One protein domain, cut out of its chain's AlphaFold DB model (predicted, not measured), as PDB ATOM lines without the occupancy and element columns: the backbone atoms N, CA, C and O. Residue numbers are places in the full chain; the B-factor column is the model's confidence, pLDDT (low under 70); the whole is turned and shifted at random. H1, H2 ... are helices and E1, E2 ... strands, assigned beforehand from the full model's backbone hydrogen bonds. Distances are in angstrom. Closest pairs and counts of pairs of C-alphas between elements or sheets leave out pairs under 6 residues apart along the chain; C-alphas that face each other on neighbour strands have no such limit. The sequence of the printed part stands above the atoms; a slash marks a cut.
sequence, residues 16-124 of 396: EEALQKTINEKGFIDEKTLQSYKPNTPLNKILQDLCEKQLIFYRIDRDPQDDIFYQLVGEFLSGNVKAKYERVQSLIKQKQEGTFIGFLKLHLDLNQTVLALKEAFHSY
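Overview. This is residues 16 to 124 of the 396 residues of an uncharacterized protein of Helicobacter cinaedi (strain PAGU611) (UniProt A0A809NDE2). Two groups of helices stand at opposite ends of the domain, with a small hairpin of two strands, E1 and E2, and the short helix H4 between them. At one end are H1, H2 and H3, set at large angles; at the other H5 and H6 lie side by side as a helical hairpin, from which residues 93 to 98 stick out. The printed part has 109 residues, with six named helices and two antiparallel strands in the order H1 H2 H3 E1 E2 H4 H5 H6, mostly helix. It is compact, with a radius of gyration of the C-alphas of 14.5 A and spans of 41 by 34 by 25 A.

Arrangement. Start at H1, residues 16 to 26, which touches H2, residues 31 to 37, at a steep tilt of 63 degrees; their closest C-alphas, Thr 22 and Leu 34, are 5.5 A apart. H2 and H3, residues 43 to 52, only just touch, with 3 pairs of C-alphas within 8 A, the closest Gln 35 and Leu 43 at 5.8 A. Next, E1, residues 56 to 58, and E2, residues 70 to 72, form an antiparallel hairpin; N 57 and O 71 are within hydrogen-bond range at 2.9 A. The closest C-alphas of H3 and E1, Leu 50 and Ile 56, are 5.9 A apart. H4, residues 73 to 76, is near H6, residues 110 to 118. H5, residues 81 to 96, touches H6 at a shallow tilt of 22 degrees, opposite ways, closest at C-alphas Tyr 85 and Leu 117, 6.2 A. Every O i to N i+4 pair is within hydrogen-bond range in H1, H2, H3, H5 and H6; H4 is too short for one.

Along the chain. Find C-alpha 16 at (78.449, 78.746, 62.258); H1 runs 15.3 A from there. H5 runs 22.6 A, and H6 12.3 A to C-alpha 118 at (91.600, 67.554, 80.739).

Size, cuts and confidence. The printed part has no cut; the links E1 to E2 and H5 to H6 are long. Residues 100 to 108 are under pLDDT 70.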
ATOM      1  N   GLU A  16      77.024  78.865  62.572       93.38
ATOM      2  CA  GLU A  16      78.449  78.746  62.258       93.38
ATOM      3  C   GLU A  16      78.871  79.766  61.203       93.38
ATOM      4  O   GLU A  16      79.891  80.432  61.367       93.38
ATOM      5  N   GLU A  17      78.059  79.954  60.158       92.75
ATOM      6  CA  GLU A  17      78.303  80.998  59.161       92.75
ATOM      7  C   GLU A  17      78.222  82.395  59.803       92.75
ATOM      8  O   GLU A  17      79.038  83.267  59.503       92.75
ATOM      9  N   ALA A  18      77.285  82.609  60.737       94.50
ATOM     10  CA  ALA A  18      77.192  83.865  61.484       94.50
ATOM     11  C   ALA A  18      78.440  84.099  62.354       94.50
ATOM     12  O   ALA A  18      78.965  85.217  62.390       94.50
ATOM     13  N   LEU A  19      78.945  83.051  63.012       93.75
ATOM     14  CA  LEU A  19      80.188  83.086  63.782       93.75
ATOM     15  C   LEU A  19      81.385  83.426  62.883       93.75
ATOM     16  O   LEU A  19      82.131  84.355  63.190       93.75
ATOM     17  N   GLN A  20      81.534  82.741  61.746       91.25
ATOM     18  CA  GLN A  20      82.605  82.999  60.782       91.25
ATOM     19  C   GLN A  20      82.570  84.436  60.257       91.25
ATOM     20  O   GLN A  20      83.601  85.110  60.245       91.25
ATOM     21  N   LYS A  21      81.396  84.943  59.869       92.06
ATOM     22  CA  LYS A  21      81.239  86.332  59.409       92.06
ATOM     23  C   LYS A  21      81.578  87.344  60.504       92.06
ATOM     24  O   LYS A  21      82.263  88.327  60.236       92.06
ATOM     25  N   THR A  22      81.167  87.078  61.744       93.38
ATOM     26  CA  THR A  22      81.472  87.933  62.905       93.38
ATOM     27  C   THR A  22      82.972  88.040  63.143       93.38
ATOM     28  O   THR A  22      83.511  89.141  63.247       93.38
ATOM     29  N   ILE A  23      83.659  86.899  63.154       91.44
ATOM     30  CA  ILE A  23      85.109  86.832  63.323       91.44
ATOM     31  C   ILE A  23      85.822  87.529  62.158       91.44
ATOM     32  O   ILE A  23      86.767  88.275  62.384       91.44
ATOM     33  N   ASN A  24      85.358  87.361  60.919       91.06
ATOM     34  CA  ASN A  24      85.948  88.061  59.779       91.06
ATOM     35  C   ASN A  24      85.722  89.571  59.801       91.06
ATOM     36  O   ASN A  24      86.513  90.301  59.206       91.06
ATOM     37  N   GLU A  25      84.665  90.053  60.450       91.12
ATOM     38  CA  GLU A  25      84.394  91.484  60.582       91.12
ATOM     39  C   GLU A  25      85.175  92.123  61.736       91.12
ATOM     40  O   GLU A  25      85.682  93.234  61.579       91.12
ATOM     41  N   LYS A  26      85.268  91.444  62.887       91.31
ATOM     42  CA  LYS A  26      85.783  92.028  64.138       91.31
ATOM     43  C   LYS A  26      87.099  91.435  64.630       91.31
ATOM     44  O   LYS A  26      87.770  92.071  65.428       91.31
ATOM     45  N   GLY A  27      87.457  90.233  64.195       89.50
ATOM     46  CA  GLY A  27      88.585  89.453  64.717       89.50
ATOM     47  C   GLY A  27      88.319  88.763  66.060       89.50
ATOM     48  O   GLY A  27      89.137  87.969  66.506       89.50
ATOM     49  N   PHE A  28      87.168  89.019  66.685       90.44
ATOM     50  CA  PHE A  28      86.708  88.394  67.926       90.44
ATOM     51  C   PHE A  28      85.189  88.182  67.886       90.44
ATOM     52  O   PHE A  28      84.503  88.625  66.960       90.44
ATOM     53  N   ILE A  29      84.649  87.496  68.894       92.25
ATOM     54  CA  ILE A  29      83.216  87.207  68.993       92.25
ATOM     55  C   ILE A  29      82.493  88.418  69.600       92.25
ATOM     56  O   ILE A  29      82.339  88.520  70.814       92.25
ATOM     57  N   ASP A  30      82.057  89.344  68.745       92.69
ATOM     58  CA  ASP A  30      81.196  90.469  69.129       92.69
ATOM     59  C   ASP A  30      79.716  90.073  69.038       92.69
ATOM     60  O   ASP A  30      79.185  89.841  67.950       92.69
ATOM     61  N   GLU A  31      79.025  90.031  70.176       93.06
ATOM     62  CA  GLU A  31      77.624  89.596  70.268       93.06
ATOM     63  C   GLU A  31      76.666  90.444  69.418       93.06
ATOM     64  O   GLU A  31      75.729  89.916  68.812       93.06
ATOM     65  N   LYS A  32      76.912  91.758  69.324       93.31
ATOM     66  CA  LYS A  32      76.093  92.677  68.515       93.31
ATOM     67  C   LYS A  32      76.227  92.356  67.029       93.31
ATOM     68  O   LYS A  32      75.226  92.264  66.314       93.31
ATOM     69  N   THR A  33      77.457  92.155  66.566       93.19
ATOM     70  CA  THR A  33      77.751  91.764  65.185       93.19
ATOM     71  C   THR A  33      77.187  90.376  64.885       93.19
ATOM     72  O   THR A  33      76.511  90.218  63.867       93.19
ATOM     73  N   LEU A  34      77.334  89.417  65.803       94.69
ATOM     74  CA  LEU A  34      76.763  88.074  65.678       94.69
ATOM     75  C   LEU A  34      75.239  88.109  65.498       94.69
ATOM     76  O   LEU A  34      74.718  87.554  64.529       94.69
ATOM     77  N   GLN A  35      74.527  88.836  66.364       95.31
ATOM     78  CA  GLN A  35      73.075  89.015  66.257       95.31
ATOM     79  C   GLN A  35      72.675  89.694  64.940       95.31
ATOM     80  O   GLN A  35      71.646  89.348  64.356       95.31
ATOM     81  N   SER A  36      73.485  90.634  64.443       94.88
ATOM     82  CA  SER A  36      73.199  91.350  63.196       94.88
ATOM     83  C   SER A  36      73.274  90.470  61.942       94.88
ATOM     84  O   SER A  36      72.602  90.768  60.957       94.88
ATOM     85  N   TYR A  37      74.051  89.381  61.973       94.81
ATOM     86  CA  TYR A  37      74.116  88.408  60.876       94.81
ATOM     87  C   TYR A  37      72.953  87.411  60.885       94.81
ATOM     88  O   TYR A  37      72.658  86.817  59.845       94.81
ATOM     89  N   LYS A  38      72.266  87.252  62.024       94.94
ATOM     90  CA  LYS A  38      71.118  86.351  62.180       94.94
ATOM     91  C   LYS A  38      69.987  86.990  63.012       94.94
ATOM     92  O   LYS A  38      69.649  86.485  64.080       94.94
ATOM     93  N   PRO A  39      69.356  88.078  62.530       93.88
ATOM     94  CA  PRO A  39      68.386  88.873  63.299       93.88
ATOM     95  C   PRO A  39      67.122  88.099  63.707       93.88
ATOM     96  O   PRO A  39      66.495  88.427  64.708       93.88
ATOM     97  N   ASN A  40      66.763  87.053  62.957       94.25
ATOM     98  CA  ASN A  40      65.556  86.254  63.197       94.25
ATOM     99  C   ASN A  40      65.735  85.174  64.278       94.25
ATOM    100  O   ASN A  40      64.776  84.490  64.631       94.25
ATOM    101  N   THR A  41      66.953  84.969  64.785       94.00
ATOM    102  CA  THR A  41      67.235  84.008  65.853       94.00
ATOM    103  C   THR A  41      67.692  84.773  67.094       94.00
ATOM    104  O   THR A  41      68.629  85.565  66.994       94.00
ATOM    105  N   PRO A  42      67.062  84.564  68.265       94.75
ATOM    106  CA  PRO A  42      67.502  85.191  69.508       94.75
ATOM    107  C   PRO A  42      68.959  84.848  69.849       94.75
ATOM    108  O   PRO A  42      69.337  83.675  69.798       94.75
ATOM    109  N   LEU A  43      69.755  85.847  70.248       92.50
ATOM    110  CA  LEU A  43      71.184  85.701  70.562       92.50
ATOM    111  C   LEU A  43      71.481  84.541  71.518       92.50
ATOM    112  O   LEU A  43      72.411  83.777  71.285       92.50
ATOM    113  N   ASN A  44      70.676  84.373  72.569       90.31
ATOM    114  CA  ASN A  44      70.849  83.294  73.543       90.31
ATOM    115  C   ASN A  44      70.764  81.898  72.902       90.31
ATOM    116  O   ASN A  44      71.545  81.024  73.258       90.31
ATOM    117  N   LYS A  45      69.870  81.697  71.923       91.75
ATOM    118  CA  LYS A  45      69.767  80.435  71.176       91.75
ATOM    119  C   LYS A  45      70.961  80.219  70.250       91.75
ATOM    120  O   LYS A  45      71.411  79.088  70.118       91.75
ATOM    121  N   ILE A  46      71.480  81.286  69.635       93.62
ATOM    122  CA  ILE A  46      72.692  81.214  68.804       93.62
ATOM    123  C   ILE A  46      73.883  80.792  69.670       93.62
ATOM    124  O   ILE A  46      74.574  79.834  69.342       93.62
ATOM    125  N   LEU A  47      74.102  81.483  70.793       92.25
ATOM    126  CA  LEU A  47      75.206  81.200  71.710       92.25
ATOM    127  C   LEU A  47      75.103  79.792  72.305       92.25
ATOM    128  O   LEU A  47      76.113  79.101  72.389       92.25
ATOM    129  N   GLN A  48      73.897  79.355  72.673       89.56
ATOM    130  CA  GLN A  48      73.662  78.001  73.169       89.56
ATOM    131  C   GLN A  48      74.045  76.939  72.127       89.56
ATOM    132  O   GLN A  48      74.838  76.060  72.445       89.56
ATOM    133  N   ASP A  49      73.562  77.053  70.885       92.19
ATOM    134  CA  ASP A  49      73.893  76.111  69.803       92.19
ATOM    135  C   ASP A  49      75.405  76.068  69.509       92.19
ATOM    136  O   ASP A  49      75.984  74.995  69.351       92.19
ATOM    137  N   LEU A  50      76.077  77.225  69.496       92.25
ATOM    138  CA  LEU A  50      77.527  77.296  69.282       92.25
ATOM    139  C   LEU A  50      78.335  76.679  70.441       92.25
ATOM    140  O   LEU A  50      79.392  76.091  70.196       92.25
ATOM    141  N   CYS A  51      77.856  76.805  71.683       89.25
ATOM    142  CA  CYS A  51      78.441  76.145  72.852       89.25
ATOM    143  C   CYS A  51      78.222  74.624  72.811       89.25
ATOM    144  O   CYS A  51      79.171  73.876  73.034       89.25
ATOM    145  N   GLU A  52      77.007  74.165  72.491       87.81
ATOM    146  CA  GLU A  52      76.664  72.737  72.369       87.81
ATOM    147  C   GLU A  52      77.498  72.046  71.279       87.81
ATOM    148  O   GLU A  52      77.946  70.914  71.456       87.81
ATOM    149  N   LYS A  53      77.798  72.759  70.185       89.19
ATOM    150  CA  LYS A  53      78.701  72.304  69.112       89.19
ATOM    151  C   LYS A  53      80.193  72.455  69.430       89.19
ATOM    152  O   LYS A  53      81.018  72.155  68.572       89.19
ATOM    153  N   GLN A  54      80.551  72.941  70.621       87.69
ATOM    154  CA  GLN A  54      81.934  73.196  71.042       87.69
ATOM    155  C   GLN A  54      82.725  74.076  70.056       87.69
ATOM    156  O   GLN A  54      83.908  73.850  69.790       87.69
ATOM    157  N   LEU A  55      82.081  75.109  69.507       89.00
ATOM    158  CA  LEU A  55      82.743  76.096  68.647       89.00
ATOM    159  C   LEU A  55      83.244  77.298  69.447       89.00
ATOM    160  O   LEU A  55      84.310  77.847  69.150       89.00
ATOM    161  N   ILE A  56      82.511  77.675  70.496       90.06
ATOM    162  CA  ILE A  56      82.843  78.797  71.378       90.06
ATOM    163  C   ILE A  56      82.757  78.369  72.844       90.06
ATOM    164  O   ILE A  56      81.924  77.539  73.198       90.06
ATOM    165  N   PHE A  57      83.574  78.980  73.699       88.31
ATOM    166  CA  PHE A  57      83.445  78.904  75.154       88.31
ATOM    167  C   PHE A  57      83.425  80.300  75.767       88.31
ATOM    168  O   PHE A  57      83.953  81.265  75.212       88.31
ATOM    169  N   TYR A  58      82.819  80.395  76.947       85.31
ATOM    170  CA  TYR A  58      82.831  81.620  77.733       85.31
ATOM    171  C   TYR A  58      84.250  81.923  78.245       85.31
ATOM    172  O   TYR A  58      84.979  81.030  78.687       85.31
ATOM    173  N   ARG A  59      84.646  83.198  78.225       85.50
ATOM    174  CA  ARG A  59      85.949  83.680  78.700       85.50
ATOM    175  C   ARG A  59      85.975  83.751  80.223       85.50
ATOM    176  O   ARG A  59      85.567  84.739  80.831       85.50
ATOM    177  N   ILE A  60      86.478  82.688  80.844       80.00
ATOM    178  CA  ILE A  60      86.610  82.578  82.307       80.00
ATOM    179  C   ILE A  60      87.675  83.514  82.903       80.00
ATOM    180  O   ILE A  60      87.563  83.889  84.068       80.00
ATOM    181  N   ASP A  61      88.657  83.914  82.089       73.88
ATOM    182  CA  ASP A  61      89.787  84.775  82.469       73.88
ATOM    183  C   ASP A  61      89.598  86.223  81.983       73.88
ATOM    184  O   ASP A  61      90.569  86.949  81.773       73.88
ATOM    185  N   ARG A  62      88.355  86.637  81.702       75.12
ATOM    186  CA  ARG A  62      88.084  87.995  81.216       75.12
ATOM    187  C   ARG A  62      88.352  89.033  82.307       75.12
ATOM    188  O   ARG A  62      88.028  88.807  83.476       75.12
ATOM    189  N   ASP A  63      88.850  90.193  81.897       72.12
ATOM    190  CA  ASP A  63      88.776  91.393  82.726       72.12
ATOM    191  C   ASP A  63      87.288  91.761  82.904       72.12
ATOM    192  O   ASP A  63      86.532  91.708  81.928       72.12
ATOM    193  N   PRO A  64      86.816  92.104  84.115       72.56
ATOM    194  CA  PRO A  64      85.457  92.600  84.313       72.56
ATOM    195  C   PRO A  64      85.071  93.782  83.408       72.56
ATOM    196  O   PRO A  64      83.885  93.934  83.115       72.56
ATOM    197  N   GLN A  65      86.046  94.589  82.973       74.62
ATOM    198  CA  GLN A  65      85.867  95.722  82.059       74.62
ATOM    199  C   GLN A  65      85.800  95.314  80.577       74.62
ATOM    200  O   GLN A  65      85.482  96.150  79.734       74.62
ATOM    201  N   ASP A  66      86.116  94.059  80.243       78.31
ATOM    202  CA  ASP A  66      86.079  93.550  78.873       78.31
ATOM    203  C   ASP A  66      84.642  93.158  78.483       78.31
ATOM    204  O   ASP A  66      84.011  92.298  79.114       78.31
ATOM    205  N   ASP A  67      84.146  93.782  77.414       79.38
ATOM    206  CA  ASP A  67      82.830  93.527  76.815       79.38
ATOM    207  C   ASP A  67      82.802  92.242  75.961       79.38
ATOM    208  O   ASP A  67      81.765  91.876  75.401       79.38
ATOM    209  N   ILE A  68      83.931  91.536  75.832       83.50
ATOM    210  CA  ILE A  68      84.037  90.290  75.072       83.50
ATOM    211  C   ILE A  68      83.864  89.094  76.016       83.50
ATOM    212  O   ILE A  68      84.768  88.716  76.765       83.50
ATOM    213  N   PHE A  69      82.705  88.444  75.929       85.31
ATOM    214  CA  PHE A  69      82.317  87.344  76.818       85.31
ATOM    215  C   PHE A  69      82.705  85.951  76.312       85.31
ATOM    216  O   PHE A  69      82.874  85.036  77.117       85.31
ATOM    217  N   TYR A  70      82.868  85.773  75.001       89.12
ATOM    218  CA  TYR A  70      83.108  84.472  74.371       89.12
ATOM    219  C   TYR A  70      84.413  84.469  73.574       89.12
ATOM    220  O   TYR A  70      84.838  85.492  73.043       89.12
ATOM    221  N   GLN A  71      85.046  83.302  73.480       89.69
ATOM    222  CA  GLN A  71      86.201  83.048  72.615       89.69
ATOM    223  C   GLN A  71      86.059  81.691  71.925       89.69
ATOM    224  O   GLN A  71      85.270  80.846  72.354       89.69
ATOM    225  N   LEU A  72      86.830  81.460  70.864       89.81
ATOM    226  CA  LEU A  72      86.826  80.171  70.175       89.81
ATOM    227  C   LEU A  72      87.343  79.053  71.085       89.81
ATOM    228  O   LEU A  72      88.278  79.257  71.867       89.81
ATOM    229  N   VAL A  73      86.806  77.838  70.933       87.81
ATOM    230  CA  VAL A  73      87.265  76.674  71.715       87.81
ATOM    231  C   VAL A  73      88.758  76.417  71.526       87.81
ATOM    232  O   VAL A  73      89.463  76.187  72.506       87.81
ATOM    233  N   GLY A  74      89.281  76.556  70.305       84.06
ATOM    234  CA  GLY A  74      90.719  76.440  70.053       84.06
ATOM    235  C   GLY A  74      91.561  77.444  70.843       84.06
ATOM    236  O   GLY A  74      92.626  77.110  71.348       84.06
ATOM    237  N   GLU A  75      91.088  78.682  70.992       84.69
ATOM    238  CA  GLU A  75      91.767  79.693  71.811       84.69
ATOM    239  C   GLU A  75      91.655  79.378  73.304       84.69
ATOM    240  O   GLU A  75      92.632  79.539  74.046       84.69
ATOM    241  N   PHE A  76      90.493  78.889  73.739       87.50
ATOM    242  CA  PHE A  76      90.255  78.491  75.119       87.50
ATOM    243  C   PHE A  76      91.116  77.302  75.542       87.50
ATOM    244  O   PHE A  76      91.740  77.367  76.598       87.50
ATOM    245  N   LEU A  77      91.246  76.280  74.701       87.06
ATOM    246  CA  LEU A  77      92.057  75.083  74.949       87.06
ATOM    247  C   LEU A  77      93.549  75.271  74.600       87.06
ATOM    248  O   LEU A  77      94.293  74.298  74.496       87.06
ATOM    249  N   SER A  78      93.990  76.520  74.418       83.25
ATOM    250  CA  SER A  78      95.392  76.892  74.197       83.25
ATOM    251  C   SER A  78      95.966  77.690  75.369       83.25
ATOM    252  O   SER A  78      95.226  78.315  76.136       83.25
ATOM    253  N   GLY A  79      97.292  77.757  75.467       83.19
ATOM    254  CA  GLY A  79      97.962  78.471  76.560       83.19
ATOM    255  C   GLY A  79      97.959  77.652  77.851       83.19
ATOM    256  O   GLY A  79      97.903  76.431  77.770       83.19
ATOM    257  N   ASN A  80      98.011  78.308  79.018       87.44
ATOM    258  CA  ASN A  80      98.021  77.634  80.322       87.44
ATOM    259  C   ASN A  80      96.658  76.975  80.626       87.44
ATOM    260  O   ASN A  80      95.771  77.578  81.234       87.44
ATOM    261  N   VAL A  81      96.476  75.737  80.160       87.94
ATOM    262  CA  VAL A  81      95.219  74.988  80.313       87.94
ATOM    263  C   VAL A  81      95.000  74.495  81.742       87.94
ATOM    264  O   VAL A  81      93.849  74.325  82.142       87.94
ATOM    265  N   LYS A  82      96.066  74.324  82.538       88.50
ATOM    266  CA  LYS A  82      95.958  73.929  83.952       88.50
ATOM    267  C   LYS A  82      95.371  75.049  84.811       88.50
ATOM    268  O   LYS A  82      94.408  74.806  85.529       88.50
ATOM    269  N   ALA A  83      95.840  76.286  84.641       88.44
ATOM    270  CA  ALA A  83      95.267  77.444  85.333       88.44
ATOM    271  C   ALA A  83      93.779  77.636  84.986       88.44
ATOM    272  O   ALA A  83      92.940  77.837  85.865       88.44
ATOM    273  N   LYS A  84      93.424  77.488  83.701       88.56
ATOM    274  CA  LYS A  84      92.023  77.510  83.251       88.56
ATOM    275  C   LYS A  84      91.199  76.408  83.907       88.56
ATOM    276  O   LYS A  84      90.086  76.657  84.357       88.56
ATOM    277  N   TYR A  85      91.743  75.197  83.989       90.00
ATOM    278  CA  TYR A  85      91.092  74.068  84.646       90.00
ATOM    279  C   TYR A  85      90.813  74.347  86.125       90.00
ATOM    280  O   TYR A  85      89.674  74.199  86.565       90.00
ATOM    281  N   GLU A  86      91.808  74.814  86.878       90.00
ATOM    282  CA  GLU A  86      91.658  75.175  88.294       90.00
ATOM    283  C   GLU A  86      90.626  76.289  88.497       90.00
ATOM    284  O   GLU A  86      89.805  76.239  89.423       90.00
ATOM    285  N   ARG A  87      90.596  77.267  87.585       88.62
ATOM    286  CA  ARG A  87      89.601  78.337  87.588       88.62
ATOM    287  C   ARG A  87      88.186  77.796  87.389       88.62
ATOM    288  O   ARG A  87      87.292  78.177  88.144       88.62
ATOM    289  N   VAL A  88      87.979  76.904  86.416       88.38
ATOM    290  CA  VAL A  88      86.673  76.265  86.168       88.38
ATOM    291  C   VAL A  88      86.253  75.397  87.356       88.38
ATOM    292  O   VAL A  88      85.104  75.481  87.781       88.38
ATOM    293  N   GLN A  89      87.170  74.630  87.949       89.69
ATOM    294  CA  GLN A  89      86.893  73.843  89.158       89.69
ATOM    295  C   GLN A  89      86.450  74.731  90.325       89.69
ATOM    296  O   GLN A  89      85.463  74.439  91.000       89.69
ATOM    297  N   SER A  90      87.121  75.866  90.518       87.94
ATOM    298  CA  SER A  90      86.751  76.845  91.542       87.94
ATOM    299  C   SER A  90      85.352  77.425  91.302       87.94
ATOM    300  O   SER A  90      84.586  77.593  92.248       87.94
ATOM    301  N   LEU A  91      84.981  77.680  90.040       84.75
ATOM    302  CA  LEU A  91      83.634  78.132  89.663       84.75
ATOM    303  C   LEU A  91      82.563  77.068  89.950       84.75
ATOM    304  O   LEU A  91      81.485  77.406  90.435       84.75
ATOM    305  N   ILE A  92      82.857  75.792  89.680       85.00
ATOM    306  CA  ILE A  92      81.964  74.672  90.015       85.00
ATOM    307  C   ILE A  92      81.738  74.616  91.528       85.00
ATOM    308  O   ILE A  92      80.591  74.546  91.966       85.00
ATOM    309  N   LYS A  93      82.813  74.710  92.320       87.06
ATOM    310  CA  LYS A  93      82.744  74.696  93.785       87.06
ATOM    311  C   LYS A  93      81.910  75.862  94.331       87.06
ATOM    312  O   LYS A  93      80.972  75.634  95.083       87.06
ATOM    313  N   GLN A  94      82.158  77.087  93.863       83.88
ATOM    314  CA  GLN A  94      81.361  78.267  94.238       83.88
ATOM    315  C   GLN A  94      79.873  78.102  93.895       83.88
ATOM    316  O   GLN A  94      78.999  78.515  94.660       83.88
ATOM    317  N   LYS A  95      79.566  77.488  92.744       80.06
ATOM    318  CA  LYS A  95      78.186  77.207  92.326       80.06
ATOM    319  C   LYS A  95      77.511  76.187  93.244       80.06
ATOM    320  O   LYS A  95      76.337  76.360  93.557       80.06
ATOM    321  N   GLN A  96      78.231  75.152  93.675       83.50
ATOM    322  CA  GLN A  96      77.731  74.147  94.620       83.50
ATOM    323  C   GLN A  96      77.515  74.727  96.025       83.50
ATOM    324  O   GLN A  96      76.544  74.378  96.687       83.50
ATOM    325  N   GLU A  97      78.381  75.644  96.456       85.69
ATOM    326  CA  GLU A  97      78.327  76.295  97.773       85.69
ATOM    327  C   GLU A  97      77.323  77.460  97.845       85.69
ATOM    328  O   GLU A  97      77.155  78.065  98.902       85.69
ATOM    329  N   GLY A  98      76.664  77.819  96.736       75.94
ATOM    330  CA  GLY A  98      75.727  78.949  96.679       75.94
ATOM    331  C   GLY A  98      76.386  80.329  96.825       75.94
ATOM    332  O   GLY A  98      75.694  81.342  96.867       75.94
ATOM    333  N   THR A  99      77.719  80.388  96.864       71.56
ATOM    334  CA  THR A  99      78.534  81.613  96.955       71.56
ATOM    335  C   THR A  99      78.852  82.208  95.584       71.56
ATOM    336  O   THR A  99      79.541  83.223  95.470       71.56
ATOM    337  N   PHE A 100      78.349  81.586  94.517       67.25
ATOM    338  CA  PHE A 100      78.517  82.053  93.152       67.25
ATOM    339  C   PHE A 100      77.726  83.341  92.891       67.25
ATOM    340  O   PHE A 100      76.536  83.322  92.578       67.25
ATOM    341  N   ILE A 101      78.411  84.481  92.967       59.72
ATOM    342  CA  ILE A 101      77.861  85.789  92.597       59.72
ATOM    343  C   ILE A 101      78.019  85.955  91.078       59.72
ATOM    344  O   ILE A 101      79.064  86.377  90.589       59.72
ATOM    345  N   GLY A 102      77.003  85.568  90.305       55.59
ATOM    346  CA  GLY A 102      77.096  85.531  88.846       55.59
ATOM    347  C   GLY A 102      76.121  86.452  88.116       55.59
ATOM    348  O   GLY A 102      75.016  86.032  87.801       55.59
ATOM    349  N   PHE A 103      76.597  87.615  87.656       49.34
ATOM    350  CA  PHE A 103      76.053  88.366  86.497       49.34
ATOM    351  C   PHE A 103      76.215  87.613  85.153       49.34
ATOM    352  O   PHE A 103      76.062  88.162  84.064       49.34
ATOM    353  N   LEU A 104      76.593  86.345  85.224       54.09
ATOM    354  CA  LEU A 104      77.036  85.506  84.135       54.09
ATOM    355  C   LEU A 104      75.826  84.744  83.576       54.09
ATOM    356  O   LEU A 104      75.371  83.771  84.177       54.09
ATOM    357  N   LYS A 105      75.325  85.154  82.404       52.97
ATOM    358  CA  LYS A 105      74.418  84.349  81.560       52.97
ATOM    359  C   LYS A 105      75.169  83.122  81.015       52.97
ATOM    360  O   LYS A 105      75.438  83.012  79.823       52.97
ATOM    361  N   LEU A 106      75.598  82.223  81.898       57.09
ATOM    362  CA  LEU A 106      76.367  81.040  81.528       57.09
ATOM    363  C   LEU A 106      75.442  80.033  80.848       57.09
ATOM    364  O   LEU A 106      74.793  79.228  81.507       57.09
ATOM    365  N   HIS A 107      75.489  80.006  79.521       61.91
ATOM    366  CA  HIS A 107      75.189  78.803  78.735       61.91
ATOM    367  C   HIS A 107      76.329  77.763  78.825       61.91
ATOM    368  O   HIS A 107      76.423  76.863  77.999       61.91
ATOM    369  N   LEU A 108      77.248  77.926  79.783       63.78
ATOM    370  CA  LEU A 108      78.460  77.132  79.907       63.78
ATOM    371  C   LEU A 108      78.162  75.847  80.680       63.78
ATOM    372  O   LEU A 108      77.899  75.882  81.886       63.78
ATOM    373  N   ASP A 109      78.271  74.714  79.999       75.69
ATOM    374  CA  ASP A 109      78.409  73.432  80.674       75.69
ATOM    375  C   ASP A 109      79.829  73.340  81.261       75.69
ATOM    376  O   ASP A 109      80.816  73.040  80.578       75.69
ATOM    377  N   LEU A 110      79.939  73.669  82.552       78.75
ATOM    378  CA  LEU A 110      81.201  73.637  83.293       78.75
ATOM    379  C   LEU A 110      81.816  72.230  83.301       78.75
ATOM    380  O   LEU A 110      83.037  72.109  83.239       78.75
ATOM    381  N   ASN A 111      80.998  71.173  83.323       83.12
ATOM    382  CA  ASN A 111      81.495  69.799  83.336       83.12
ATOM    383  C   ASN A 111      82.097  69.423  81.978       83.12
ATOM    384  O   ASN A 111      83.193  68.866  81.930       83.12
ATOM    385  N   GLN A 112      81.442  69.794  80.874       82.81
ATOM    386  CA  GLN A 112      82.021  69.622  79.535       82.81
ATOM    387  C   GLN A 112      83.302  70.439  79.355       82.81
ATOM    388  O   GLN A 112      84.281  69.940  78.803       82.81
ATOM    389  N   THR A 113      83.334  71.667  79.878       84.50
ATOM    390  CA  THR A 113      84.531  72.523  79.828       84.50
ATOM    391  C   THR A 113      85.711  71.867  80.555       84.50
ATOM    392  O   THR A 113      86.835  71.866  80.054       84.50
ATOM    393  N   VAL A 114      85.456  71.261  81.720       88.00
ATOM    394  CA  VAL A 114      86.444  70.487  82.489       88.00
ATOM    395  C   VAL A 114      86.966  69.295  81.691       88.00
ATOM    396  O   VAL A 114      88.178  69.075  81.669       88.00
ATOM    397  N   LEU A 115      86.084  68.534  81.036       88.56
ATOM    398  CA  LEU A 115      86.476  67.389  80.208       88.56
ATOM    399  C   LEU A 115      87.363  67.829  79.035       88.56
ATOM    400  O   LEU A 115      88.464  67.306  78.879       88.56
ATOM    401  N   ALA A 116      86.947  68.859  78.295       87.31
ATOM    402  CA  ALA A 116      87.708  69.393  77.166       87.31
ATOM    403  C   ALA A 116      89.101  69.909  77.580       87.31
ATOM    404  O   ALA A 116      90.080  69.716  76.854       87.31
ATOM    405  N   LEU A 117      89.215  70.539  78.758       88.69
ATOM    406  CA  LEU A 117      90.502  70.976  79.311       88.69
ATOM    407  C   LEU A 117      91.390  69.795  79.713       88.69
ATOM    408  O   LEU A 117      92.570  69.807  79.371       88.69
ATOM    409  N   LYS A 118      90.842  68.767  80.376       87.12
ATOM    410  CA  LYS A 118      91.600  67.554  80.739       87.12
ATOM    411  C   LYS A 118      92.160  66.851  79.507       87.12
ATOM    412  O   LYS A 118      93.328  66.488  79.495       87.12
ATOM    413  N   GLU A 119      91.362  66.720  78.451       86.94
ATOM    414  CA  GLU A 119      91.816  66.156  77.174       86.94
ATOM    415  C   GLU A 119      92.865  67.025  76.467       86.94
ATOM    416  O   GLU A 119      93.526  66.569  75.533       86.94
ATOM    417  N   ALA A 120      92.972  68.306  76.825       85.38
ATOM    418  CA  ALA A 120      93.982  69.218  76.304       85.38
ATOM    419  C   ALA A 120      95.285  69.207  77.116       85.38
ATOM    420  O   ALA A 120      96.247  69.839  76.683       85.38
ATOM    421  N   PHE A 121      95.349  68.517  78.259       85.12
ATOM    422  CA  PHE A 121      96.589  68.393  79.021       85.12
ATOM    423  C   PHE A 121      97.612  67.566  78.246       85.12
ATOM    424  O   PHE A 121      97.274  66.556  77.629       85.12
ATOM    425  N   HIS A 122      98.874  67.989  78.285       78.75
ATOM    426  CA  HIS A 122      99.956  67.124  77.837       78.75
ATOM    427  C   HIS A 122     100.155  65.977  78.813       78.75
ATOM    428  O   HIS A 122      99.829  66.080  80.001       78.75
ATOM    429  N   SER A 123     100.757  64.909  78.300       85.31
ATOM    430  CA  SER A 123     101.332  63.873  79.140       85.31
ATOM    431  C   SER A 123     102.289  64.501  80.147       85.31
ATOM    432  O   SER A 123     103.007  65.456  79.838       85.31
ATOM    433  N   TYR A 124     102.262  63.960  81.359       87.81
ATOM    434  CA  TYR A 124     103.244  64.296  82.374       87.81
ATOM    435  C   TYR A 124     104.638  63.957  81.838       87.81
ATOM    436  O   TYR A 124     104.834  62.863  81.312       87.81
TER     437      TYR A 124